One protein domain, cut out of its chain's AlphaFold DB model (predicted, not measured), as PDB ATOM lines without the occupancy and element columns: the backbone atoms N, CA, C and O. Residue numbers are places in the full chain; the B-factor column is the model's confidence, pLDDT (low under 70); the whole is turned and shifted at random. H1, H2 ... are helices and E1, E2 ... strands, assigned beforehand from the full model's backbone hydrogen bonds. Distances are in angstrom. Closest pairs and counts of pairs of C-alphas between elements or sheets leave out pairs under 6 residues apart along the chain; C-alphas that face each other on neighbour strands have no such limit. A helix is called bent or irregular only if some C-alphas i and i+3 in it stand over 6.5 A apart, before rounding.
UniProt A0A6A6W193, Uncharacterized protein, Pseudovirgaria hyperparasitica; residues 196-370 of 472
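What this domain is: This is residues 196 to 370 of the 472 residues of an uncharacterized protein of Pseudovirgaria hyperparasitica (UniProt A0A6A6W193). A strongly twisted sheet of four strands has helices over one face while its other face is bare: the long helix H2 lies along the strands, H6 crosses H2 at a steep tilt and packs on it, and little H4 covers the E3 side. H1 packs on H2 and is not on the sheet, and the short H3 and H5 only graze the sheet. The printed part has 175 residues, with six named helices and four named strands in the order H1 E1 H2 E2 H3 H4 H5 H6 E3 E4. The sheet runs E1 E2 E4 E3 and is mixed, and the class is mixed, helices and strands. The whole is compact, with a radius of gyration of the C-alphas of 16.3 A and spans of 47 by 34 by 33 A.

How they stand to each other: H1, residues 196 to 214, touches H2, residues 240 to 259, at a shallow tilt of 29 degrees, the same way, with the C-alphas of Leu 196 and Phe 244 closest at 6.6 A. E1, residues 220 to 227, is an edge strand, parallel to its neighbour E2, residues 272 to 279, at 23 degrees; N 223 and O 274 are within hydrogen-bond range at 2.8 A. E1, H2 and E2 form a strand-helix-strand unit, two parallel neighbour strands with a helix between, and its crossover is right-handed. H2 is on the sheet at a height of 8.6 A, over E1, E2 and E4, residues 352 to 359; it runs along the strands, at 10 degrees to E2 on the local plane. H3, residues 282 to 286, only grazes the sheet with residues 284 to 286. H4, residues 292 to 296, is on the same face as H2 at a height of 8.2 A, only just over E3, residues 331 to 338, on which 3 of its 5 C-alphas fall. H5, residues 300 to 305, only grazes the sheet with residues 300 to 301. H6, residues 310 to 321, only just touches H5, only at the corner by their link, with 3 pairs of C-alphas within 8 A; those of Leu 304 and Ala 313 are closest at 5.7 A. H6 touches H2 at a steep tilt of 48 degrees, the same way, with the C-alphas of Ser 250 and Val 315 closest at 4.8 A. H2 and H6 on one face of the sheet make two layers, one of helices and one of strands. E3, the other edge strand, and E4 are a hairpin, antiparallel at 160 degrees, with N 334 and O 356 at 2.9 A. E4 is antiparallel to E2 at 159 degrees, with N 275 and O 355 at 2.8 A. Every O i to N i+4 pair is within hydrogen-bond range in H2, H3, H4, H5 and H6, and 13 of 15 are in H1.

Where its parts are: H1 begins at C-alpha 196, (63.884, 52.285, 144.399), and is 25.4 A long, with a kink of 29 degrees near residue 203; it is irregular, but only just, as C-alphas 202 and 205 are 6.51 A apart. E1 is 22.4 A long, H2 28.5 A and E2 22.6 A. H3, H4 and H5 are short. H6 is 16.3 A long and begins at C-alpha 310, (80.684, 58.955, 150.474). E3 is 21.3 A long and E4 22.9 A, ending at C-alpha 359, (85.065, 38.342, 156.825).

The domain as a whole: The C-alphas farthest apart are those of Met 343 and Val 370, 50.1 A. The printed part has no cut. The links E1 to H2, H2 to E2 and E3 to E4 are long. The mean pLDDT of the printed part is 86.1; residues 196, 214, 216, 267 to 268 and 367 to 370 are under 70.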
ATOM      1  N   LEU A 196      62.654  52.924 143.963       68.62
ATOM      2  CA  LEU A 196      63.884  52.285 144.399       68.62
ATOM      3  C   LEU A 196      63.665  51.359 145.603       68.62
ATOM      4  O   LEU A 196      64.041  50.196 145.549       68.62
ATOM      5  N   ALA A 197      62.984  51.845 146.644       72.94
ATOM      6  CA  ALA A 197      62.636  51.050 147.817       72.94
ATOM      7  C   ALA A 197      61.753  49.845 147.452       72.94
ATOM      8  O   ALA A 197      61.895  48.777 148.048       72.94
ATOM      9  N   ARG A 198      60.879  49.988 146.442       74.12
ATOM     10  CA  ARG A 198      60.088  48.869 145.905       74.12
ATOM     11  C   ARG A 198      60.973  47.840 145.201       74.12
ATOM     12  O   ARG A 198      60.912  46.672 145.563       74.12
ATOM     13  N   ILE A 199      61.814  48.254 144.253       73.00
ATOM     14  CA  ILE A 199      62.732  47.333 143.555       73.00
ATOM     15  C   ILE A 199      63.650  46.636 144.566       73.00
ATOM     16  O   ILE A 199      63.825  45.420 144.517       73.00
ATOM     17  N   SER A 200      64.180  47.386 145.530       74.69
ATOM     18  CA  SER A 200      64.980  46.831 146.612       74.69
ATOM     19  C   SER A 200      64.225  45.755 147.389       74.69
ATOM     20  O   SER A 200      64.659  44.605 147.475       74.69
ATOM     21  N   SER A 201      63.052  46.103 147.912       75.75
ATOM     22  CA  SER A 201      62.311  45.221 148.813       75.75
ATOM     23  C   SER A 201      61.748  43.987 148.111       75.75
ATOM     24  O   SER A 201      61.763  42.905 148.691       75.75
ATOM     25  N   PHE A 202      61.266  44.141 146.875       72.88
ATOM     26  CA  PHE A 202      60.510  43.103 146.170       72.88
ATOM     27  C   PHE A 202      61.322  42.316 145.144       72.88
ATOM     28  O   PHE A 202      60.903  41.226 144.765       72.88
ATOM     29  N   GLU A 203      62.459  42.833 144.680       75.38
ATOM     30  CA  GLU A 203      63.240  42.172 143.627       75.38
ATOM     31  C   GLU A 203      64.640  41.823 144.106       75.38
ATOM     32  O   GLU A 203      65.035  40.660 144.063       75.38
ATOM     33  N   LEU A 204      65.368  42.815 144.614       74.31
ATOM     34  CA  LEU A 204      66.746  42.647 145.056       74.31
ATOM     35  C   LEU A 204      66.859  41.699 146.241       74.31
ATOM     36  O   LEU A 204      67.589  40.714 146.164       74.31
ATOM     37  N   ARG A 205      66.136  41.976 147.332       77.62
ATOM     38  CA  ARG A 205      66.251  41.162 148.548       77.62
ATOM     39  C   ARG A 205      65.886  39.699 148.281       77.62
ATOM     40  O   ARG A 205      66.707  38.848 148.600       77.62
ATOM     41  N   PRO A 206      64.740  39.365 147.649       78.06
ATOM     42  CA  PRO A 206      64.406  37.966 147.387       78.06
ATOM     43  C   PRO A 206      65.412  37.274 146.466       78.06
ATOM     44  O   PRO A 206      65.749  36.118 146.701       78.06
ATOM     45  N   LEU A 207      65.925  37.977 145.450       77.12
ATOM     46  CA  LEU A 207      66.935  37.438 144.542       77.12
ATOM     47  C   LEU A 207      68.213  37.067 145.292       77.12
ATOM     48  O   LEU A 207      68.726  35.964 145.147       77.12
ATOM     49  N   PHE A 208      68.740  37.994 146.078       77.56
ATOM     50  CA  PHE A 208      69.995  37.773 146.770       77.56
ATOM     51  C   PHE A 208      69.851  36.762 147.914       77.56
ATOM     52  O   PHE A 208      70.745  35.943 148.101       77.56
ATOM     53  N   THR A 209      68.717  36.752 148.615       72.38
ATOM     54  CA  THR A 209      68.320  35.661 149.515       72.38
ATOM     55  C   THR A 209      68.385  34.307 148.817       72.38
ATOM     56  O   THR A 209      69.011  33.381 149.326       72.38
ATOM     57  N   LEU A 210      67.740  34.193 147.651       76.31
ATOM     58  CA  LEU A 210      67.679  32.950 146.886       76.31
ATOM     59  C   LEU A 210      69.086  32.511 146.475       76.31
ATOM     60  O   LEU A 210      69.462  31.361 146.665       76.31
ATOM     61  N   ILE A 211      69.880  33.452 145.963       72.62
ATOM     62  CA  ILE A 211      71.266  33.223 145.560       72.62
ATOM     63  C   ILE A 211      72.116  32.766 146.756       72.62
ATOM     64  O   ILE A 211      72.868  31.807 146.628       72.62
ATOM     65  N   ALA A 212      71.996  33.411 147.915       70.00
ATOM     66  CA  ALA A 212      72.774  33.057 149.100       70.00
ATOM     67  C   ALA A 212      72.379  31.690 149.679       70.00
ATOM     68  O   ALA A 212      73.229  30.985 150.221       70.00
ATOM     69  N   HIS A 213      71.105  31.317 149.564       70.06
ATOM     70  CA  HIS A 213      70.583  30.085 150.134       70.06
ATOM     71  C   HIS A 213      70.782  28.862 149.219       70.06
ATOM     72  O   HIS A 213      71.235  27.810 149.671       70.06
ATOM     73  N   ASP A 214      70.451  28.989 147.930       68.69
ATOM     74  CA  ASP A 214      70.309  27.842 147.021       68.69
ATOM     75  C   ASP A 214      71.536  27.593 146.132       68.69
ATOM     76  O   ASP A 214      71.595  26.568 145.449       68.69
ATOM     77  N   MET A 215      72.535  28.485 146.139       70.12
ATOM     78  CA  MET A 215      73.743  28.353 145.312       70.12
ATOM     79  C   MET A 215      74.969  27.991 146.168       70.12
ATOM     80  O   MET A 215      75.760  28.869 146.519       70.12
ATOM     81  N   PRO A 216      75.206  26.695 146.461       69.62
ATOM     82  CA  PRO A 216      76.358  26.256 147.254       69.62
ATOM     83  C   PRO A 216      77.716  26.508 146.570       69.62
ATOM     84  O   PRO A 216      78.765  26.293 147.167       69.62
ATOM     85  N   SER A 217      77.736  26.949 145.312       77.94
ATOM     86  CA  SER A 217      78.961  27.315 144.589       77.94
ATOM     87  C   SER A 217      79.194  28.825 144.494       77.94
ATOM     88  O   SER A 217      80.189  29.247 143.902       77.94
ATOM     89  N   LEU A 218      78.317  29.661 145.065       83.75
ATOM     90  CA  LEU A 218      78.487  31.108 144.995       83.75
ATOM     91  C   LEU A 218      79.608  31.565 145.931       83.75
ATOM     92  O   LEU A 218      79.373  31.863 147.092       83.75
ATOM     93  N   GLU A 219      80.822  31.681 145.406       89.31
ATOM     94  CA  GLU A 219      81.981  32.139 146.179       89.31
ATOM     95  C   GLU A 219      82.084  33.666 146.248       89.31
ATOM     96  O   GLU A 219      82.560  34.222 147.243       89.31
ATOM     97  N   CYS A 220      81.638  34.346 145.186       91.88
ATOM     98  CA  CYS A 220      81.867  35.768 144.998       91.88
ATOM     99  C   CYS A 220      80.674  36.484 144.363       91.88
ATOM    100  O   CYS A 220      80.137  36.050 143.348       91.88
ATOM    101  N   ILE A 221      80.342  37.651 144.909       90.31
ATOM    102  CA  ILE A 221      79.406  38.617 144.331       90.31
ATOM    103  C   ILE A 221      80.227  39.845 143.964       90.31
ATOM    104  O   ILE A 221      81.096  40.254 144.729       90.31
ATOM    105  N   THR A 222      79.986  40.413 142.786       93.06
ATOM    106  CA  THR A 222      80.615  41.668 142.363       93.06
ATOM    107  C   THR A 222      79.546  42.740 142.223       93.06
ATOM    108  O   THR A 222      78.583  42.553 141.484       93.06
ATOM    109  N   THR A 223      79.707  43.856 142.924       93.69
ATOM    110  CA  THR A 223      78.853  45.039 142.798       93.69
ATOM    111  C   THR A 223      79.672  46.211 142.273       93.69
ATOM    112  O   THR A 223      80.897  46.244 142.396       93.69
ATOM    113  N   SER A 224      79.004  47.171 141.642       93.25
ATOM    114  CA  SER A 224      79.633  48.390 141.143       93.25
ATOM    115  C   SER A 224      79.168  49.585 141.957       93.25
ATOM    116  O   SER A 224      77.966  49.814 142.066       93.25
ATOM    117  N   LEU A 225      80.104  50.379 142.459       94.50
ATOM    118  CA  LEU A 225      79.852  51.715 142.984       94.50
ATOM    119  C   LEU A 225      80.455  52.729 142.018       94.50
ATOM    120  O   LEU A 225      81.551  52.526 141.500       94.50
ATOM    121  N   ARG A 226      79.733  53.819 141.765       93.06
ATOM    122  CA  ARG A 226      80.195  54.868 140.857       93.06
ATOM    123  C   ARG A 226      80.509  56.124 141.638       93.06
ATOM    124  O   ARG A 226      79.655  56.566 142.398       93.06
ATOM    125  N   PHE A 227      81.686  56.690 141.414       92.19
ATOM    126  CA  PHE A 227      82.061  57.965 142.004       92.19
ATOM    127  C   PHE A 227      81.868  59.112 141.031       92.19
ATOM    128  O   PHE A 227      81.981  58.972 139.808       92.19
ATOM    129  N   ARG A 228      81.557  60.265 141.603       91.81
ATOM    130  CA  ARG A 228      81.381  61.517 140.878       91.81
ATOM    131  C   ARG A 228      82.690  62.274 140.758       91.81
ATOM    132  O   ARG A 228      83.595  62.074 141.561       91.81
ATOM    133  N   SER A 229      82.767  63.173 139.780       91.44
ATOM    134  CA  SER A 229      83.889  64.103 139.709       91.44
ATOM    135  C   SER A 229      83.917  64.995 140.947       91.44
ATOM    136  O   SER A 229      82.883  65.258 141.572       91.44
ATOM    137  N   ARG A 230      85.093  65.524 141.284       89.00
ATOM    138  CA  ARG A 230      85.245  66.485 142.386       89.00
ATOM    139  C   ARG A 230      84.333  67.713 142.232       89.00
ATOM    140  O   ARG A 230      83.938  68.317 143.232       89.00
ATOM    141  N   ARG A 231      83.986  68.091 140.998       87.00
ATOM    142  CA  ARG A 231      83.036  69.179 140.719       87.00
ATOM    143  C   ARG A 231      81.609  68.750 141.043       87.00
ATOM    144  O   ARG A 231      80.970  69.399 141.862       87.00
ATOM    145  N   ASP A 232      81.185  67.601 140.527       85.38
ATOM    146  CA  ASP A 232      79.834  67.054 140.723       85.38
ATOM    147  C   ASP A 232      79.538  66.678 142.190       85.38
ATOM    148  O   ASP A 232      78.378  66.582 142.593       85.38
ATOM    149  N   THR A 233      80.568  66.435 143.011       80.44
ATOM    150  CA  THR A 233      80.387  66.218 144.459       80.44
ATOM    151  C   THR A 233      79.949  67.476 145.212       80.44
ATOM    152  O   THR A 233      79.405  67.358 146.307       80.44
ATOM    153  N   ARG A 234      80.152  68.676 144.648       81.25
ATOM    154  CA  ARG A 234      79.708  69.935 145.274       81.25
ATOM    155  C   ARG A 234      78.204  70.151 145.138       81.25
ATOM    156  O   ARG A 234      77.605  70.743 146.027       81.25
ATOM    157  N   ASP A 235      77.603  69.608 144.082       77.06
ATOM    158  CA  ASP A 235      76.203  69.853 143.717       77.06
ATOM    159  C   ASP A 235      75.199  68.958 144.476       77.06
ATOM    160  O   ASP A 235      74.015  68.901 144.144       77.06
ATOM    161  N   GLY A 236      75.645  68.278 145.539       74.00
ATOM    162  CA  GLY A 236      74.773  67.609 146.506       74.00
ATOM    163  C   GLY A 236      74.784  66.078 146.458       74.00
ATOM    164  O   GLY A 236      75.577  65.447 145.762       74.00
ATOM    165  N   GLY A 237      73.912  65.477 147.276       85.50
ATOM    166  CA  GLY A 237      73.917  64.053 147.646       85.50
ATOM    167  C   GLY A 237      73.735  63.052 146.500       85.50
ATOM    168  O   GLY A 237      73.538  63.418 145.343       85.50
ATOM    169  N   LEU A 238      73.804  61.757 146.829       87.94
ATOM    170  CA  LEU A 238      73.721  60.646 145.871       87.94
ATOM    171  C   LEU A 238      72.435  60.697 145.024       87.94
ATOM    172  O   LEU A 238      71.341  60.977 145.514       87.94
ATOM    173  N   THR A 239      72.567  60.396 143.735       88.56
ATOM    174  CA  THR A 239      71.454  60.275 142.793       88.56
ATOM    175  C   THR A 239      70.704  58.989 143.082       88.56
ATOM    176  O   THR A 239      71.219  58.066 143.711       88.56
ATOM    177  N   ARG A 240      69.494  58.870 142.543       85.06
ATOM    178  CA  ARG A 240      68.701  57.644 142.652       85.06
ATOM    179  C   ARG A 240      69.440  56.390 142.165       85.06
ATOM    180  O   ARG A 240      69.332  55.343 142.790       85.06
ATOM    181  N   ALA A 241      70.176  56.497 141.058       83.19
ATOM    182  CA  ALA A 241      70.935  55.379 140.500       83.19
ATOM    183  C   ALA A 241      72.146  55.012 141.374       83.19
ATOM    184  O   ALA A 241      72.470  53.838 141.529       83.19
ATOM    185  N   GLU A 242      72.802  55.998 141.984       88.56
ATOM    186  CA  GLU A 242      73.893  55.743 142.931       88.56
ATOM    187  C   GLU A 242      73.360  55.125 144.229       88.56
ATOM    188  O   GLU A 242      73.931  54.148 144.705       88.56
ATOM    189  N   TRP A 243      72.223  55.604 144.745       90.38
ATOM    190  CA  TRP A 243      71.547  54.996 145.894       90.38
ATOM    191  C   TRP A 243      71.182  53.531 145.656       90.38
ATOM    192  O   TRP A 243      71.357  52.716 146.555       90.38
ATOM    193  N   PHE A 244      70.745  53.174 144.446       87.38
ATOM    194  CA  PHE A 244      70.506  51.777 144.079       87.38
ATOM    195  C   PHE A 244      71.754  50.911 144.212       87.38
ATOM    196  O   PHE A 244      71.707  49.839 144.808       87.38
ATOM    197  N   ASN A 245      72.880  51.388 143.686       89.81
ATOM    198  CA  ASN A 245      74.150  50.672 143.758       89.81
ATOM    199  C   ASN A 245      74.667  50.564 145.199       89.81
ATOM    200  O   ASN A 245      75.195  49.523 145.591       89.81
ATOM    201  N   VAL A 246      74.475  51.613 146.002       93.62
ATOM    202  CA  VAL A 246      74.772  51.596 147.440       93.62
ATOM    203  C   VAL A 246      73.916  50.556 148.154       93.62
ATOM    204  O   VAL A 246      74.437  49.768 148.940       93.62
ATOM    205  N   GLU A 247      72.618  50.500 147.871       90.50
ATOM    206  CA  GLU A 247      71.707  49.540 148.493       90.50
ATOM    207  C   GLU A 247      72.034  48.096 148.085       90.50
ATOM    208  O   GLU A 247      72.109  47.215 148.942       90.50
ATOM    209  N   LEU A 248      72.346  47.877 146.806       89.75
ATOM    210  CA  LEU A 248      72.834  46.608 146.265       89.75
ATOM    211  C   LEU A 248      74.107  46.134 146.982       89.75
ATOM    212  O   LEU A 248      74.180  44.995 147.442       89.75
ATOM    213  N   ALA A 249      75.110  47.008 147.091       94.38
ATOM    214  CA  ALA A 249      76.368  46.698 147.764       94.38
ATOM    215  C   ALA A 249      76.176  46.480 149.272       94.38
ATOM    216  O   ALA A 249      76.797  45.579 149.836       94.38
ATOM    217  N   SER A 250      75.283  47.242 149.910       93.75
ATOM    218  CA  SER A 250      74.921  47.056 151.320       93.75
ATOM    219  C   SER A 250      74.307  45.683 151.549       93.75
ATOM    220  O   SER A 250      74.694  44.980 152.475       93.75
ATOM    221  N   TYR A 251      73.381  45.273 150.681       90.75
ATOM    222  CA  TYR A 251      72.730  43.975 150.798       90.75
ATOM    223  C   TYR A 251      73.712  42.823 150.575       90.75
ATOM    224  O   TYR A 251      73.752  41.875 151.356       90.75
ATOM    225  N   ALA A 252      74.556  42.928 149.546       92.19
ATOM    226  CA  ALA A 252      75.587  41.934 149.288       92.19
ATOM    227  C   ALA A 252      76.575  41.815 150.465       92.19
ATOM    228  O   ALA A 252      76.996  40.712 150.801       92.19
ATOM    229  N   LEU A 253      76.913  42.923 151.132       94.56
ATOM    230  CA  LEU A 253      77.769  42.901 152.320       94.56
ATOM    231  C   LEU A 253      77.048  42.317 153.543       94.56
ATOM    232  O   LEU A 253      77.644  41.533 154.275       94.56
ATOM    233  N   ALA A 254      75.768  42.631 153.737       92.19
ATOM    234  CA  ALA A 254      74.956  42.023 154.789       92.19
ATOM    235  C   ALA A 254      74.871  40.499 154.614       92.19
ATOM    236  O   ALA A 254      75.095  39.765 155.566       92.19
ATOM    237  N   LEU A 255      74.659  40.006 153.391       90.12
ATOM    238  CA  LEU A 255      74.688  38.568 153.114       90.12
ATOM    239  C   LEU A 255      76.038  37.922 153.398       90.12
ATOM    240  O   LEU A 255      76.078  36.796 153.889       90.12
ATOM    241  N   LEU A 256      77.134  38.614 153.079       92.31
ATOM    242  CA  LEU A 256      78.474  38.121 153.380       92.31
ATOM    243  C   LEU A 256      78.632  37.925 154.891       92.31
ATOM    244  O   LEU A 256      79.153  36.901 155.323       92.31
ATOM    245  N   LEU A 257      78.145  38.880 155.682       92.88
ATOM    246  CA  LEU A 257      78.164  38.820 157.141       92.88
ATOM    247  C   LEU A 257      77.236  37.720 157.677       92.88
ATOM    248  O   LEU A 257      77.685  36.914 158.486       92.88
ATOM    249  N   CYS A 258      76.002  37.613 157.170       89.44
ATOM    250  CA  CYS A 258      75.064  36.542 157.526       89.44
ATOM    251  C   CYS A 258      75.657  35.152 157.282       89.44
ATOM    252  O   CYS A 258      75.555  34.282 158.141       89.44
ATOM    253  N   ALA A 259      76.291  34.942 156.123       87.19
ATOM    254  CA  ALA A 259      76.868  33.651 155.760       87.19
ATOM    255  C   ALA A 259      77.951  33.200 156.756       87.19
ATOM    256  O   ALA A 259      78.108  32.005 156.987       87.19
ATOM    257  N   HIS A 260      78.669  34.150 157.364       90.38
ATOM    258  CA  HIS A 260      79.718  33.890 158.353       90.38
ATOM    259  C   HIS A 260      79.244  34.057 159.803       90.38
ATOM    260  O   HIS A 260      80.062  33.985 160.720       90.38
ATOM    261  N   SER A 261      77.946  34.278 160.033       89.31
ATOM    262  CA  SER A 261      77.395  34.287 161.385       89.31
ATOM    263  C   SER A 261      77.465  32.873 161.977       89.31
ATOM    264  O   SER A 261      77.118  31.909 161.284       89.31
ATOM    265  N   PRO A 262      77.863  32.710 163.253       85.50
ATOM    266  CA  PRO A 262      77.908  31.401 163.915       85.50
ATOM    267  C   PRO A 262      76.529  30.728 163.998       85.50
ATOM    268  O   PRO A 262      76.441  29.519 164.203       85.50
ATOM    269  N   HIS A 263      75.454  31.502 163.832       84.81
ATOM    270  CA  HIS A 263      74.078  31.015 163.826       84.81
ATOM    271  C   HIS A 263      73.598  30.550 162.446       84.81
ATOM    272  O   HIS A 263      72.485  30.035 162.339       84.81
ATOM    273  N   SER A 264      74.408  30.701 161.393       79.19
ATOM    274  CA  SER A 264      74.061  30.186 160.072       79.19
ATOM    275  C   SER A 264      74.083  28.649 160.095       79.19
ATOM    276  O   SER A 264      75.137  28.057 160.333       79.19
ATOM    277  N   PRO A 265      72.952  27.965 159.831       76.06
ATOM    278  CA  PRO A 265      72.883  26.500 159.846       76.06
ATOM    279  C   PRO A 265      73.636  25.856 158.673       76.06
ATOM    280  O   PRO A 265      73.836  24.642 158.651       76.06
ATOM    281  N   THR A 266      74.027  26.647 157.672       72.50
ATOM    282  CA  THR A 266      74.733  26.201 156.473       72.50
ATOM    283  C   THR A 266      76.148  26.766 156.443       72.50
ATOM    284  O   THR A 266      76.396  27.909 156.833       72.50
ATOM    285  N   THR A 267      77.092  25.960 155.954       62.72
ATOM    286  CA  THR A 267      78.475  26.395 155.732       62.72
ATOM    287  C   THR A 267      78.519  27.598 154.781       62.72
ATOM    288  O   THR A 267      77.888  27.529 153.721       62.72
ATOM    289  N   PRO A 268      79.286  28.665 155.090       64.75
ATOM    290  CA  PRO A 268      79.429  29.821 154.211       64.75
ATOM    291  C   PRO A 268      80.054  29.416 152.878       64.75
ATOM    292  O   PRO A 268      81.262  29.181 152.770       64.75
ATOM    293  N   HIS A 269      79.229  29.356 151.839       80.50
ATOM    294  CA  HIS A 269      79.712  29.246 150.465       80.50
ATOM    295  C   HIS A 269      80.130  30.616 149.928       80.50
ATOM    296  O   HIS A 269      81.149  30.730 149.246       80.50
ATOM    297  N   PHE A 270      79.409  31.664 150.329       88.62
ATOM    298  CA  PHE A 270      79.697  33.036 149.954       88.62
ATOM    299  C   PHE A 270      80.818  33.620 150.806       88.62
ATOM    300  O   PHE A 270      80.625  33.887 151.986       88.62
ATOM    301  N   ARG A 271      81.999  33.801 150.200       91.69
ATOM    302  CA  ARG A 271      83.250  34.134 150.905       91.69
ATOM    303  C   ARG A 271      83.762  35.535 150.634       91.69
ATOM    304  O   ARG A 271      84.526  36.071 151.429       91.69
ATOM    305  N   THR A 272      83.461  36.093 149.467       94.94
ATOM    306  CA  THR A 272      84.095  37.334 149.017       94.94
ATOM    307  C   THR A 272      83.094  38.254 148.337       94.94
ATOM    308  O   THR A 272      82.475  37.893 147.342       94.94
ATOM    309  N   LEU A 273      82.989  39.488 148.814       95.25
ATOM    310  CA  LEU A 273      82.308  40.559 148.098       95.25
ATOM    311  C   LEU A 273      83.349  41.409 147.372       95.25
ATOM    312  O   LEU A 273      84.284  41.907 147.989       95.25
ATOM    313  N   ARG A 274      83.178  41.605 146.068       96.31
ATOM    314  CA  ARG A 274      83.978  42.541 145.277       96.31
ATOM    315  C   ARG A 274      83.162  43.792 145.000       96.31
ATOM    316  O   ARG A 274      82.042  43.690 144.507       96.31
ATOM    317  N   ILE A 275      83.716  44.958 145.287       96.06
ATOM    318  CA  ILE A 275      83.100  46.246 144.976       96.06
ATOM    319  C   ILE A 275      84.014  46.963 143.986       96.06
ATOM    320  O   ILE A 275      85.106  47.391 144.355       96.06
ATOM    321  N   ARG A 276      83.581  47.093 142.731       95.06
ATOM    322  CA  ARG A 276      84.284  47.892 141.717       95.06
ATOM    323  C   ARG A 276      83.870  49.349 141.862       95.06
ATOM    324  O   ARG A 276      82.705  49.678 141.644       95.06
ATOM    325  N   TYR A 277      84.809  50.198 142.248       94.88
ATOM    326  CA  TYR A 277      84.642  51.637 142.395       94.88
ATOM    327  C   TYR A 277      85.160  52.330 141.138       94.88
ATOM    328  O   TYR A 277      86.365  52.430 140.918       94.88
ATOM    329  N   MET A 278      84.223  52.747 140.292       93.81
ATOM    330  CA  MET A 278      84.471  53.191 138.919       93.81
ATOM    331  C   MET A 278      83.975  54.625 138.704       93.81
ATOM    332  O   MET A 278      83.048  55.084 139.378       93.81
ATOM    333  N   ALA A 279      84.562  55.341 137.752       93.25
ATOM    334  CA  ALA A 279      84.135  56.696 137.423       93.25
ATOM    335  C   ALA A 279      82.711  56.696 136.845       93.25
ATOM    336  O   ALA A 279      82.377  55.883 135.993       93.25
ATOM    337  N   ARG A 280      81.841  57.615 137.272       91.00
ATOM    338  CA  ARG A 280      80.473  57.696 136.726       91.00
ATOM    339  C   ARG A 280      80.433  58.132 135.261       91.00
ATOM    340  O   ARG A 280      79.521  57.753 134.532       91.00
ATOM    341  N   ASN A 281      81.352  59.007 134.883       89.81
ATOM    342  CA  ASN A 281      81.462  59.611 133.565       89.81
ATOM    343  C   ASN A 281      82.946  59.956 133.301       89.81
ATOM    344  O   ASN A 281      83.754  59.908 134.236       89.81
ATOM    345  N   PRO A 282      83.326  60.336 132.068       89.12
ATOM    346  CA  PRO A 282      84.715  60.682 131.755       89.12
ATOM    347  C   PRO A 282      85.278  61.839 132.596       89.12
ATOM    348  O   PRO A 282      86.464  61.854 132.913       89.12
ATOM    349  N   TRP A 283      84.439  62.788 133.021       90.25
ATOM    350  CA  TRP A 283      84.861  63.890 133.894       90.25
ATOM    351  C   TRP A 283      85.246  63.405 135.291       90.25
ATOM    352  O   TRP A 283      86.228  63.878 135.858       90.25
ATOM    353  N   ALA A 284      84.517  62.427 135.830       91.56
ATOM    354  CA  ALA A 284      84.848  61.788 137.094       91.56
ATOM    355  C   ALA A 284      86.191  61.063 137.012       91.56
ATOM    356  O   ALA A 284      86.961  61.121 137.961       91.56
ATOM    357  N   ALA A 285      86.506  60.457 135.870       90.44
ATOM    358  CA  ALA A 285      87.793  59.807 135.655       90.44
ATOM    359  C   ALA A 285      88.965  60.794 135.587       90.44
ATOM    360  O   ALA A 285      90.037  60.506 136.112       90.44
ATOM    361  N   MET A 286      88.765  61.957 134.961       89.62
ATOM    362  CA  MET A 286      89.795  62.999 134.871       89.62
ATOM    363  C   MET A 286      89.999  63.744 136.194       89.62
ATOM    364  O   MET A 286      91.117  64.144 136.513       89.62
ATOM    365  N   GLU A 287      88.933  63.932 136.971       91.19
ATOM    366  CA  GLU A 287      88.960  64.633 138.256       91.19
ATOM    367  C   GLU A 287      88.328  63.773 139.365       91.19
ATOM    368  O   GLU A 287      87.258  64.123 139.887       91.19
ATOM    369  N   PRO A 288      88.963  62.644 139.746       89.69
ATOM    370  CA  PRO A 288      88.423  61.778 140.780       89.69
ATOM    371  C   PRO A 288      88.392  62.518 142.129       89.69
ATOM    372  O   PRO A 288      89.242  63.378 142.394       89.69
ATOM    373  N   PRO A 289      87.430  62.202 143.015       84.31
ATOM    374  CA  PRO A 289      87.268  62.900 144.292       84.31
ATOM    375  C   PRO A 289      88.480  62.677 145.207       84.31
ATOM    376  O   PRO A 289      88.830  63.534 146.018       84.31
ATOM    377  N   LEU A 290      89.152  61.540 145.027       86.50
ATOM    378  CA  LEU A 290      90.407  61.181 145.659       86.50
ATOM    379  C   LEU A 290      91.299  60.510 144.610       86.50
ATOM    380  O   LEU A 290      90.807  59.743 143.785       86.50
ATOM    381  N   ALA A 291      92.609  60.766 144.646       86.94
ATOM    382  CA  ALA A 291      93.541  60.060 143.772       86.94
ATOM    383  C   ALA A 291      93.458  58.550 144.058       86.94
ATOM    384  O   ALA A 291      93.734  58.118 145.177       86.94
ATOM    385  N   LEU A 292      93.075  57.755 143.057       86.62
ATOM    386  CA  LEU A 292      92.855  56.309 143.196       86.62
ATOM    387  C   LEU A 292      94.077  55.547 143.752       86.62
ATOM    388  O   LEU A 292      93.886  54.671 144.600       86.62
ATOM    389  N   PRO A 293      95.333  55.916 143.421       87.19
ATOM    390  CA  PRO A 293      96.499  55.321 144.073       87.19
ATOM    391  C   PRO A 293      96.530  55.535 145.595       87.19
ATOM    392  O   PRO A 293      96.945  54.647 146.333       87.19
ATOM    393  N   LEU A 294      96.025  56.670 146.098       87.06
ATOM    394  CA  LEU A 294      95.955  56.929 147.544       87.06
ATOM    395  C   LEU A 294      94.876  56.092 148.244       87.06
ATOM    396  O   LEU A 294      94.993  55.818 149.438       87.06
ATOM    397  N   VAL A 295      93.827  55.707 147.510       88.19
ATOM    398  CA  VAL A 295      92.756  54.821 147.999       88.19
ATOM    399  C   VAL A 295      93.279  53.402 148.224       88.19
ATOM    400  O   VAL A 295      92.814  52.697 149.116       88.19
ATOM    401  N   THR A 296      94.242  52.971 147.410       90.94
ATOM    402  CA  THR A 296      94.834  51.631 147.518       90.94
ATOM    403  C   THR A 296      96.002  51.570 148.495       90.94
ATOM    404  O   THR A 296      96.255  50.521 149.080       90.94
ATOM    405  N   SER A 297      96.674  52.695 148.746       88.62
ATOM    406  CA  SER A 297      97.800  52.759 149.681       88.62
ATOM    407  C   SER A 297      97.401  52.751 151.159       88.62
ATOM    408  O   SER A 297      98.275  52.589 152.010       88.62
ATOM    409  N   SER A 298      96.123  52.972 151.490       86.50
ATOM    410  CA  SER A 298      95.666  53.076 152.882       86.50
ATOM    411  C   SER A 298      94.505  52.121 153.177       86.50
ATOM    412  O   SER A 298      93.746  51.768 152.273       86.50
ATOM    413  N   PRO A 299      94.316  51.706 154.445       89.62
ATOM    414  CA  PRO A 299      93.180  50.878 154.825       89.62
ATOM    415  C   PRO A 299      91.853  51.565 154.489       89.62
ATOM    416  O   PRO A 299      91.662  52.753 154.764       89.62
ATOM    417  N   LEU A 300      90.895  50.799 153.963       87.06
ATOM    418  CA  LEU A 300      89.572  51.292 153.562       87.06
ATOM    419  C   LEU A 300      88.898  52.141 154.650       87.06
ATOM    420  O   LEU A 300      88.360  53.219 154.395       87.06
ATOM    421  N   PHE A 301      88.958  51.656 155.886       86.44
ATOM    422  CA  PHE A 301      88.327  52.286 157.037       86.44
ATOM    423  C   PHE A 301      88.956  53.631 157.412       86.44
ATOM    424  O   PHE A 301      88.258  54.494 157.940       86.44
ATOM    425  N   THR A 302      90.226  53.868 157.073       82.12
ATOM    426  CA  THR A 302      90.851  55.189 157.224       82.12
ATOM    427  C   THR A 302      90.181  56.215 156.309       82.12
ATOM    428  O   THR A 302      89.853  57.315 156.752       82.12
ATOM    429  N   HIS A 303      89.898  55.849 155.056       79.75
ATOM    430  CA  HIS A 303      89.195  56.727 154.112       79.75
ATOM    431  C   HIS A 303      87.741  56.975 154.508       79.75
ATOM    432  O   HIS A 303      87.239  58.086 154.346       79.75
ATOM    433  N   LEU A 304      87.086  55.950 155.051       82.12
ATOM    434  CA  LEU A 304      85.706  56.024 155.523       82.12
ATOM    435  C   LEU A 304      85.554  56.937 156.741       82.12
ATOM    436  O   LEU A 304      84.624  57.735 156.776       82.12
ATOM    437  N   ARG A 305      86.481  56.870 157.709       81.31
ATOM    438  CA  ARG A 305      86.508  57.791 158.861       81.31
ATOM    439  C   ARG A 305      86.736  59.242 158.441       81.31
ATOM    440  O   ARG A 305      86.250  60.144 159.106       81.31
ATOM    441  N   ALA A 306      87.467  59.453 157.351       79.94
ATOM    442  CA  ALA A 306      87.718  60.774 156.787       79.94
ATOM    443  C   ALA A 306      86.623  61.240 155.805       79.94
ATOM    444  O   ALA A 306      86.826  62.251 155.136       79.94
ATOM    445  N   GLU A 307      85.525  60.485 155.660       82.31
ATOM    446  CA  GLU A 307      84.397  60.776 154.758       82.31
ATOM    447  C   GLU A 307      84.803  61.017 153.290       82.31
ATOM    448  O   GLU A 307      84.102  61.672 152.522       82.31
ATOM    449  N   ARG A 308      85.938  60.452 152.857       86.25
ATOM    450  CA  ARG A 308      86.485  60.690 151.507       86.25
ATOM    451  C   ARG A 308      85.806  59.870 150.412       86.25
ATOM    452  O   ARG A 308      86.023  60.139 149.236       86.25
ATOM    453  N   LEU A 309      85.035  58.855 150.798       90.75
ATOM    454  CA  LEU A 309      84.354  57.912 149.907       90.75
ATOM    455  C   LEU A 309      82.871  57.825 150.313       90.75
ATOM    456  O   LEU A 309      82.483  56.877 151.006       90.75
ATOM    457  N   PRO A 310      82.045  58.826 149.957       90.50
ATOM    458  CA  PRO A 310      80.684  58.955 150.474       90.50
ATOM    459  C   PRO A 310      79.782  57.781 150.074       90.50
ATOM    460  O   PRO A 310      78.971  57.336 150.885       90.50
ATOM    461  N   GLU A 311      79.947  57.213 148.876       92.81
ATOM    462  CA  GLU A 311      79.175  56.043 148.437       92.81
ATOM    463  C   GLU A 311      79.458  54.831 149.328       92.81
ATOM    464  O   GLU A 311      78.548  54.121 149.748       92.81
ATOM    465  N   LEU A 312      80.728  54.604 149.652       93.25
ATOM    466  CA  LEU A 312      81.150  53.478 150.473       93.25
ATOM    467  C   LEU A 312      80.775  53.679 151.950       93.25
ATOM    468  O   LEU A 312      80.380  52.731 152.629       93.25
ATOM    469  N   ALA A 313      80.832  54.920 152.440       92.88
ATOM    470  CA  ALA A 313      80.311  55.274 153.758       92.88
ATOM    471  C   ALA A 313      78.796  55.021 153.840       92.88
ATOM    472  O   ALA A 313      78.303  54.490 154.843       92.88
ATOM    473  N   ALA A 314      78.063  55.319 152.764       93.75
ATOM    474  CA  ALA A 314      76.644  55.011 152.654       93.75
ATOM    475  C   ALA A 314      76.387  53.495 152.630       93.75
ATOM    476  O   ALA A 314      75.441  53.048 153.275       93.75
ATOM    477  N   VAL A 315      77.258  52.693 151.998       95.12
ATOM    478  CA  VAL A 315      77.177  51.218 152.050       95.12
ATOM    479  C   VAL A 315      77.290  50.706 153.486       95.12
ATOM    480  O   VAL A 315      76.453  49.927 153.940       95.12
ATOM    481  N   LEU A 316      78.284  51.176 154.243       94.25
ATOM    482  CA  LEU A 316      78.446  50.760 155.640       94.25
ATOM    483  C   LEU A 316      77.297  51.230 156.533       94.25
ATOM    484  O   LEU A 316      76.871  50.502 157.428       94.25
ATOM    485  N   THR A 317      76.783  52.433 156.286       93.12
ATOM    486  CA  THR A 317      75.597  52.948 156.981       93.12
ATOM    487  C   THR A 317      74.378  52.083 156.679       93.12
ATOM    488  O   THR A 317      73.630  51.744 157.596       93.12
ATOM    489  N   GLY A 318      74.225  51.667 155.418       92.31
ATOM    490  CA  GLY A 318      73.225  50.704 154.986       92.31
ATOM    491  C   GLY A 318      73.329  49.427 155.806       92.31
ATOM    492  O   GLY A 318      72.387  49.100 156.512       92.31
ATOM    493  N   VAL A 319      74.488  48.765 155.807       93.50
ATOM    494  CA  VAL A 319      74.731  47.515 156.557       93.50
ATOM    495  C   VAL A 319      74.467  47.650 158.061       93.50
ATOM    496  O   VAL A 319      73.873  46.757 158.661       93.50
ATOM    497  N   ARG A 320      74.813  48.784 158.675       91.88
ATOM    498  CA  ARG A 320      74.477  49.056 160.084       91.88
ATOM    499  C   ARG A 320      72.974  49.151 160.324       91.88
ATOM    500  O   ARG A 320      72.498  48.699 161.359       91.88
ATOM    501  N   ALA A 321      72.217  49.691 159.369       89.44
ATOM    502  CA  ALA A 321      70.757  49.707 159.445       89.44
ATOM    503  C   ALA A 321      70.141  48.297 159.376       89.44
ATOM    504  O   ALA A 321      69.004  48.120 159.806       89.44
ATOM    505  N   TRP A 322      70.893  47.300 158.893       86.31
ATOM    506  CA  TRP A 322      70.531  45.879 158.955       86.31
ATOM    507  C   TRP A 322      70.922  45.200 160.274       86.31
ATOM    508  O   TRP A 322      70.701  44.004 160.418       86.31
ATOM    509  N   GLY A 323      71.484  45.936 161.236       91.19
ATOM    510  CA  GLY A 323      71.879  45.392 162.536       91.19
ATOM    511  C   GLY A 323      73.280  44.783 162.566       91.19
ATOM    512  O   GLY A 323      73.632  44.139 163.544       91.19
ATOM    513  N   PHE A 324      74.113  45.000 161.547       91.75
ATOM    514  CA  PHE A 324      75.488  44.497 161.557       91.75
ATOM    515  C   PHE A 324      76.491  45.557 162.018       91.75
ATOM    516  O   PHE A 324      76.492  46.693 161.534       91.75
ATOM    517  N   CYS A 325      77.408  45.171 162.908       91.00
ATOM    518  CA  CYS A 325      78.563  45.998 163.241       91.00
ATOM    519  C   CYS A 325      79.719  45.715 162.274       91.00
ATOM    520  O   CYS A 325      80.234  44.600 162.199       91.00
ATOM    521  N   VAL A 326      80.153  46.743 161.543       92.12
ATOM    522  CA  VAL A 326      81.260  46.637 160.586       92.12
ATOM    523  C   VAL A 326      82.456  47.452 161.068       92.12
ATOM    524  O   VAL A 326      82.344  48.673 161.240       92.12
ATOM    525  N   SER A 327      83.593  46.782 161.257       93.31
ATOM    526  CA  SER A 327      84.868  47.355 161.697       93.31
ATOM    527  C   SER A 327      86.053  46.722 160.953       93.31
ATOM    528  O   SER A 327      85.897  45.746 160.220       93.31
ATOM    529  N   GLU A 328      87.251  47.281 161.154       93.50
ATOM    530  CA  GLU A 328      88.513  46.706 160.653       93.50
ATOM    531  C   GLU A 328      88.802  45.321 161.238       93.50
ATOM    532  O   GLU A 328      89.514  44.527 160.622       93.50
ATOM    533  N   ASP A 329      88.241  45.034 162.413       93.12
ATOM    534  CA  ASP A 329      88.376  43.737 163.056       93.12
ATOM    535  C   ASP A 329      87.457  42.715 162.394       93.12
ATOM    536  O   ASP A 329      87.877  41.586 162.192       93.12
ATOM    537  N   THR A 330      86.241  43.091 161.981       94.00
ATOM    538  CA  THR A 330      85.307  42.134 161.365       94.00
ATOM    539  C   THR A 330      85.598  41.862 159.891       94.00
ATOM    540  O   THR A 330      85.432  40.728 159.433       94.00
ATOM    541  N   LEU A 331      86.057  42.866 159.137       95.62
ATOM    542  CA  LEU A 331      86.292  42.748 157.697       95.62
ATOM    543  C   LEU A 331      87.773  42.880 157.322       95.62
ATOM    544  O   LEU A 331      88.446  43.856 157.648       95.62
ATOM    545  N   ALA A 332      88.265  41.930 156.528       95.69
ATOM    546  CA  ALA A 332      89.481  42.083 155.743       95.69
ATOM    547  C   ALA A 332      89.123  42.696 154.387       95.69
ATOM    548  O   ALA A 332      88.384  42.101 153.604       95.69
ATOM    549  N   VAL A 333      89.662  43.879 154.102       96.25
ATOM    550  CA  VAL A 333      89.473  44.551 152.813       96.25
ATOM    551  C   VAL A 333      90.826  44.714 152.143       96.25
ATOM    552  O   VAL A 333      91.691  45.416 152.665       96.25
ATOM    553  N   ALA A 334      90.990  44.085 150.985       95.88
ATOM    554  CA  ALA A 334      92.082  44.374 150.066       95.88
ATOM    555  C   ALA A 334      91.584  45.324 148.974       95.88
ATOM    556  O   ALA A 334      90.438  45.221 148.539       95.88
ATOM    557  N   SER A 335      92.430  46.245 148.530       95.62
ATOM    558  CA  SER A 335      92.127  47.161 147.434       95.62
ATOM    559  C   SER A 335      93.210  47.069 146.364       95.62
ATOM    560  O   SER A 335      94.394  46.939 146.671       95.62
ATOM    561  N   SER A 336      92.807  47.115 145.099       95.69
ATOM    562  CA  SER A 336      93.729  47.107 143.962       95.69
ATOM    563  C   SER A 336      93.225  48.020 142.857       95.69
ATOM    564  O   SER A 336      92.026  48.053 142.579       95.69
ATOM    565  N   VAL A 337      94.143  48.744 142.214       95.31
ATOM    566  CA  VAL A 337      93.820  49.514 141.011       95.31
ATOM    567  C   VAL A 337      93.640  48.533 139.857       95.31
ATOM    568  O   VAL A 337      94.506  47.691 139.613       95.31
ATOM    569  N   VAL A 338      92.512  48.631 139.165       93.88
ATOM    570  CA  VAL A 338      92.257  47.917 137.917       93.88
ATOM    571  C   VAL A 338      92.591  48.885 136.784       93.88
ATOM    572  O   VAL A 338      91.938  49.928 136.676       93.88
ATOM    573  N   PRO A 339      93.622  48.589 135.969       92.06
ATOM    574  CA  PRO A 339      93.977  49.449 134.854       92.06
ATOM    575  C   PRO A 339      92.830  49.474 133.848       92.06
ATOM    576  O   PRO A 339      92.193  48.450 133.593       92.06
ATOM    577  N   TRP A 340      92.593  50.650 133.278       90.81
ATOM    578  CA  TRP A 340      91.624  50.817 132.205       90.81
ATOM    579  C   TRP A 340      92.063  50.045 130.960       90.81
ATOM    580  O   TRP A 340      93.207  50.196 130.518       90.81
ATOM    581  N   ASP A 341      91.164  49.249 130.383       88.31
ATOM    582  CA  ASP A 341      91.412  48.558 129.119       88.31
ATOM    583  C   ASP A 341      90.523  49.160 128.019       88.31
ATOM    584  O   ASP A 341      89.331  48.849 127.958       88.31
ATOM    585  N   PRO A 342      91.070  49.982 127.100       83.44
ATOM    586  CA  PRO A 342      90.278  50.634 126.057       83.44
ATOM    587  C   PRO A 342      89.603  49.645 125.096       83.44
ATOM    588  O   PRO A 342      88.641  50.016 124.425       83.44
ATOM    589  N   MET A 343      90.085  48.398 125.013       80.56
ATOM    590  CA  MET A 343      89.496  47.371 124.152       80.56
ATOM    591  C   MET A 343      88.315  46.660 124.818       80.56
ATOM    592  O   MET A 343      87.468  46.109 124.115       80.56
ATOM    593  N   ARG A 344      88.258  46.643 126.156       75.06
ATOM    594  CA  ARG A 344      87.197  45.971 126.927       75.06
ATOM    595  C   ARG A 344      86.177  46.945 127.503       75.06
ATOM    596  O   ARG A 344      84.997  46.614 127.570       75.06
ATOM    597  N   ASP A 345      86.611  48.141 127.876       78.75
ATOM    598  CA  ASP A 345      85.810  49.130 128.592       78.75
ATOM    599  C   ASP A 345      85.305  50.218 127.627       78.75
ATOM    600  O   ASP A 345      85.602  51.405 127.758       78.75
ATOM    601  N   THR A 346      84.509  49.816 126.631       71.31
ATOM    602  CA  THR A 346      84.045  50.682 125.524       71.31
ATOM    603  C   THR A 346      83.189  51.876 125.955       71.31
ATOM    604  O   THR A 346      83.000  52.816 125.183       71.31
ATOM    605  N   HIS A 347      82.642  51.853 127.170       73.81
ATOM    606  CA  HIS A 347      81.677  52.849 127.648       73.81
ATOM    607  C   HIS A 347      82.165  53.665 128.847       73.81
ATOM    608  O   HIS A 347      81.468  54.579 129.289       73.81
ATOM    609  N   MET A 348      83.329  53.333 129.401       77.25
ATOM    610  CA  MET A 348      83.840  53.915 130.638       77.25
ATOM    611  C   MET A 348      85.324  54.188 130.453       77.25
ATOM    612  O   MET A 348      86.066  53.294 130.073       77.25
ATOM    613  N   VAL A 349      85.748  55.423 130.704       85.94
ATOM    614  CA  VAL A 349      87.157  55.825 130.626       85.94
ATOM    615  C   VAL A 349      87.696  55.940 132.042       85.94
ATOM    616  O   VAL A 349      87.014  56.514 132.890       85.94
ATOM    617  N   GLY A 350      88.914  55.455 132.278       89.88
ATOM    618  CA  GLY A 350      89.661  55.690 133.515       89.88
ATOM    619  C   GLY A 350      89.908  54.443 134.351       89.88
ATOM    620  O   GLY A 350      89.235  53.427 134.210       89.88
ATOM    621  N   GLU A 351      90.917  54.537 135.216       92.94
ATOM    622  CA  GLU A 351      91.241  53.487 136.179       92.94
ATOM    623  C   GLU A 351      90.082  53.263 137.158       92.94
ATOM    624  O   GLU A 351      89.330  54.182 137.503       92.94
ATOM    625  N   GLU A 352      89.968  52.037 137.651       93.81
ATOM    626  CA  GLU A 352      89.010  51.680 138.690       93.81
ATOM    627  C   GLU A 352      89.736  51.185 139.941       93.81
ATOM    628  O   GLU A 352      90.902  50.796 139.896       93.81
ATOM    629  N   VAL A 353      89.031  51.144 141.068       95.00
ATOM    630  CA  VAL A 353      89.521  50.475 142.279       95.00
ATOM    631  C   VAL A 353      88.613  49.296 142.588       95.00
ATOM    632  O   VAL A 353      87.413  49.459 142.785       95.00
ATOM    633  N   GLU A 354      89.174  48.093 142.647       96.12
ATOM    634  CA  GLU A 354      88.471  46.912 143.139       96.12
ATOM    635  C   GLU A 354      88.727  46.767 144.641       96.12
ATOM    636  O   GLU A 354      89.873  46.658 145.075       96.12
ATOM    637  N   PHE A 355      87.657  46.747 145.434       96.25
ATOM    638  CA  PHE A 355      87.701  46.374 146.844       96.25
ATOM    639  C   PHE A 355      87.260  44.923 147.002       96.25
ATOM    640  O   PHE A 355      86.113  44.583 146.717       96.25
ATOM    641  N   VAL A 356      88.152  44.073 147.493       96.88
ATOM    642  CA  VAL A 356      87.889  42.672 147.820       96.88
ATOM    643  C   VAL A 356      87.646  42.572 149.323       96.88
ATOM    644  O   VAL A 356      88.576  42.647 150.125       96.88
ATOM    645  N   VAL A 357      86.381  42.415 149.701       96.94
ATOM    646  CA  VAL A 357      85.899  42.356 151.083       96.94
ATOM    647  C   VAL A 357      85.678  40.900 151.490       96.94
ATOM    648  O   VAL A 357      84.975  40.148 150.810       96.94
ATOM    649  N   ARG A 358      86.260  40.507 152.621       96.44
ATOM    650  CA  ARG A 358      86.113  39.193 153.259       96.44
ATOM    651  C   ARG A 358      85.842  39.370 154.747       96.44
ATOM    652  O   ARG A 358      86.306  40.340 155.341       96.44
ATOM    653  N   VAL A 359      85.138  38.424 155.358       95.12
ATOM    654  CA  VAL A 359      85.065  38.342 156.825       95.12
ATOM    655  C   VAL A 359      86.389  37.767 157.329       95.12
ATOM    656  O   VAL A 359      86.923  36.840 156.717       95.12
ATOM    657  N   ARG A 360      86.965  38.340 158.391       95.25
ATOM    658  CA  ARG A 360      88.200  37.796 158.977       95.25
ATOM    659  C   ARG A 360      87.937  36.434 159.613       95.25
ATOM    660  O   ARG A 360      86.925  36.232 160.279       95.25
ATOM    661  N   GLU A 361      88.871  35.505 159.430       92.31
ATOM    662  CA  GLU A 361      88.806  34.202 160.092       92.31
ATOM    663  C   GLU A 361      88.866  34.373 161.615       92.31
ATOM    664  O   GLU A 361      89.666  35.151 162.132       92.31
ATOM    665  N   GLY A 362      87.999  33.654 162.333       88.12
ATOM    666  CA  GLY A 362      87.920  33.712 163.795       88.12
ATOM    667  C   GLY A 362      87.201  34.941 164.360       88.12
ATOM    668  O   GLY A 362      87.082  35.052 165.578       88.12
ATOM    669  N   CYS A 363      86.691  35.845 163.519       86.31
ATOM    670  CA  CYS A 363      85.830  36.920 163.993       86.31
ATOM    671  C   CYS A 363      84.390  36.440 164.141       86.31
ATOM    672  O   CYS A 363      83.743  36.059 163.168       86.31
ATOM    673  N   GLU A 364      83.870  36.530 165.362       84.81
ATOM    674  CA  GLU A 364      82.436  36.439 165.592       84.81
ATOM    675  C   GLU A 364      81.776  37.677 164.988       84.81
ATOM    676  O   GLU A 364      81.975  38.805 165.456       84.81
ATOM    677  N   VAL A 365      81.001  37.469 163.924       83.38
ATOM    678  CA  VAL A 365      80.088  38.489 163.413       83.38
ATOM    679  C   VAL A 365      79.056  38.721 164.507       83.38
ATOM    680  O   VAL A 365      78.110  37.956 164.665       83.38
ATOM    681  N   ARG A 366      79.290  39.749 165.322       77.00
ATOM    682  CA  ARG A 366      78.317  40.182 166.316       77.00
ATOM    683  C   ARG A 366      77.176  40.846 165.570       77.00
ATOM    684  O   ARG A 366      77.339  41.948 165.035       77.00
ATOM    685  N   ASP A 367      76.030  40.187 165.576       68.19
ATOM    686  CA  ASP A 367      74.768  40.880 165.386       68.19
ATOM    687  C   ASP A 367      74.738  41.981 166.451       68.19
ATOM    688  O   ASP A 367      75.023  41.724 167.627       68.19
ATOM    689  N   LEU A 368      74.499  43.233 166.054       55.22
ATOM    690  CA  LEU A 368      74.192  44.263 167.035       55.22
ATOM    691  C   LEU A 368      72.904  43.802 167.699       55.22
ATOM    692  O   LEU A 368      71.809  43.994 167.169       55.22
ATOM    693  N   CYS A 369      73.054  43.188 168.873       41.91
ATOM    694  CA  CYS A 369      72.002  43.140 169.856       41.91
ATOM    695  C   CYS A 369      71.461  44.564 169.934       41.91
ATOM    696  O   CYS A 369      72.224  45.522 170.112       41.91
ATOM    697  N   VAL A 370      70.156  44.684 169.686       43.59
ATOM    698  CA  VAL A 370      69.346  45.857 170.002       43.59
ATOM    699  C   VAL A 370      69.966  46.526 171.228       43.59
ATOM    700  O   VAL A 370      70.193  45.812 172.204       43.59
TER     701      VAL A 370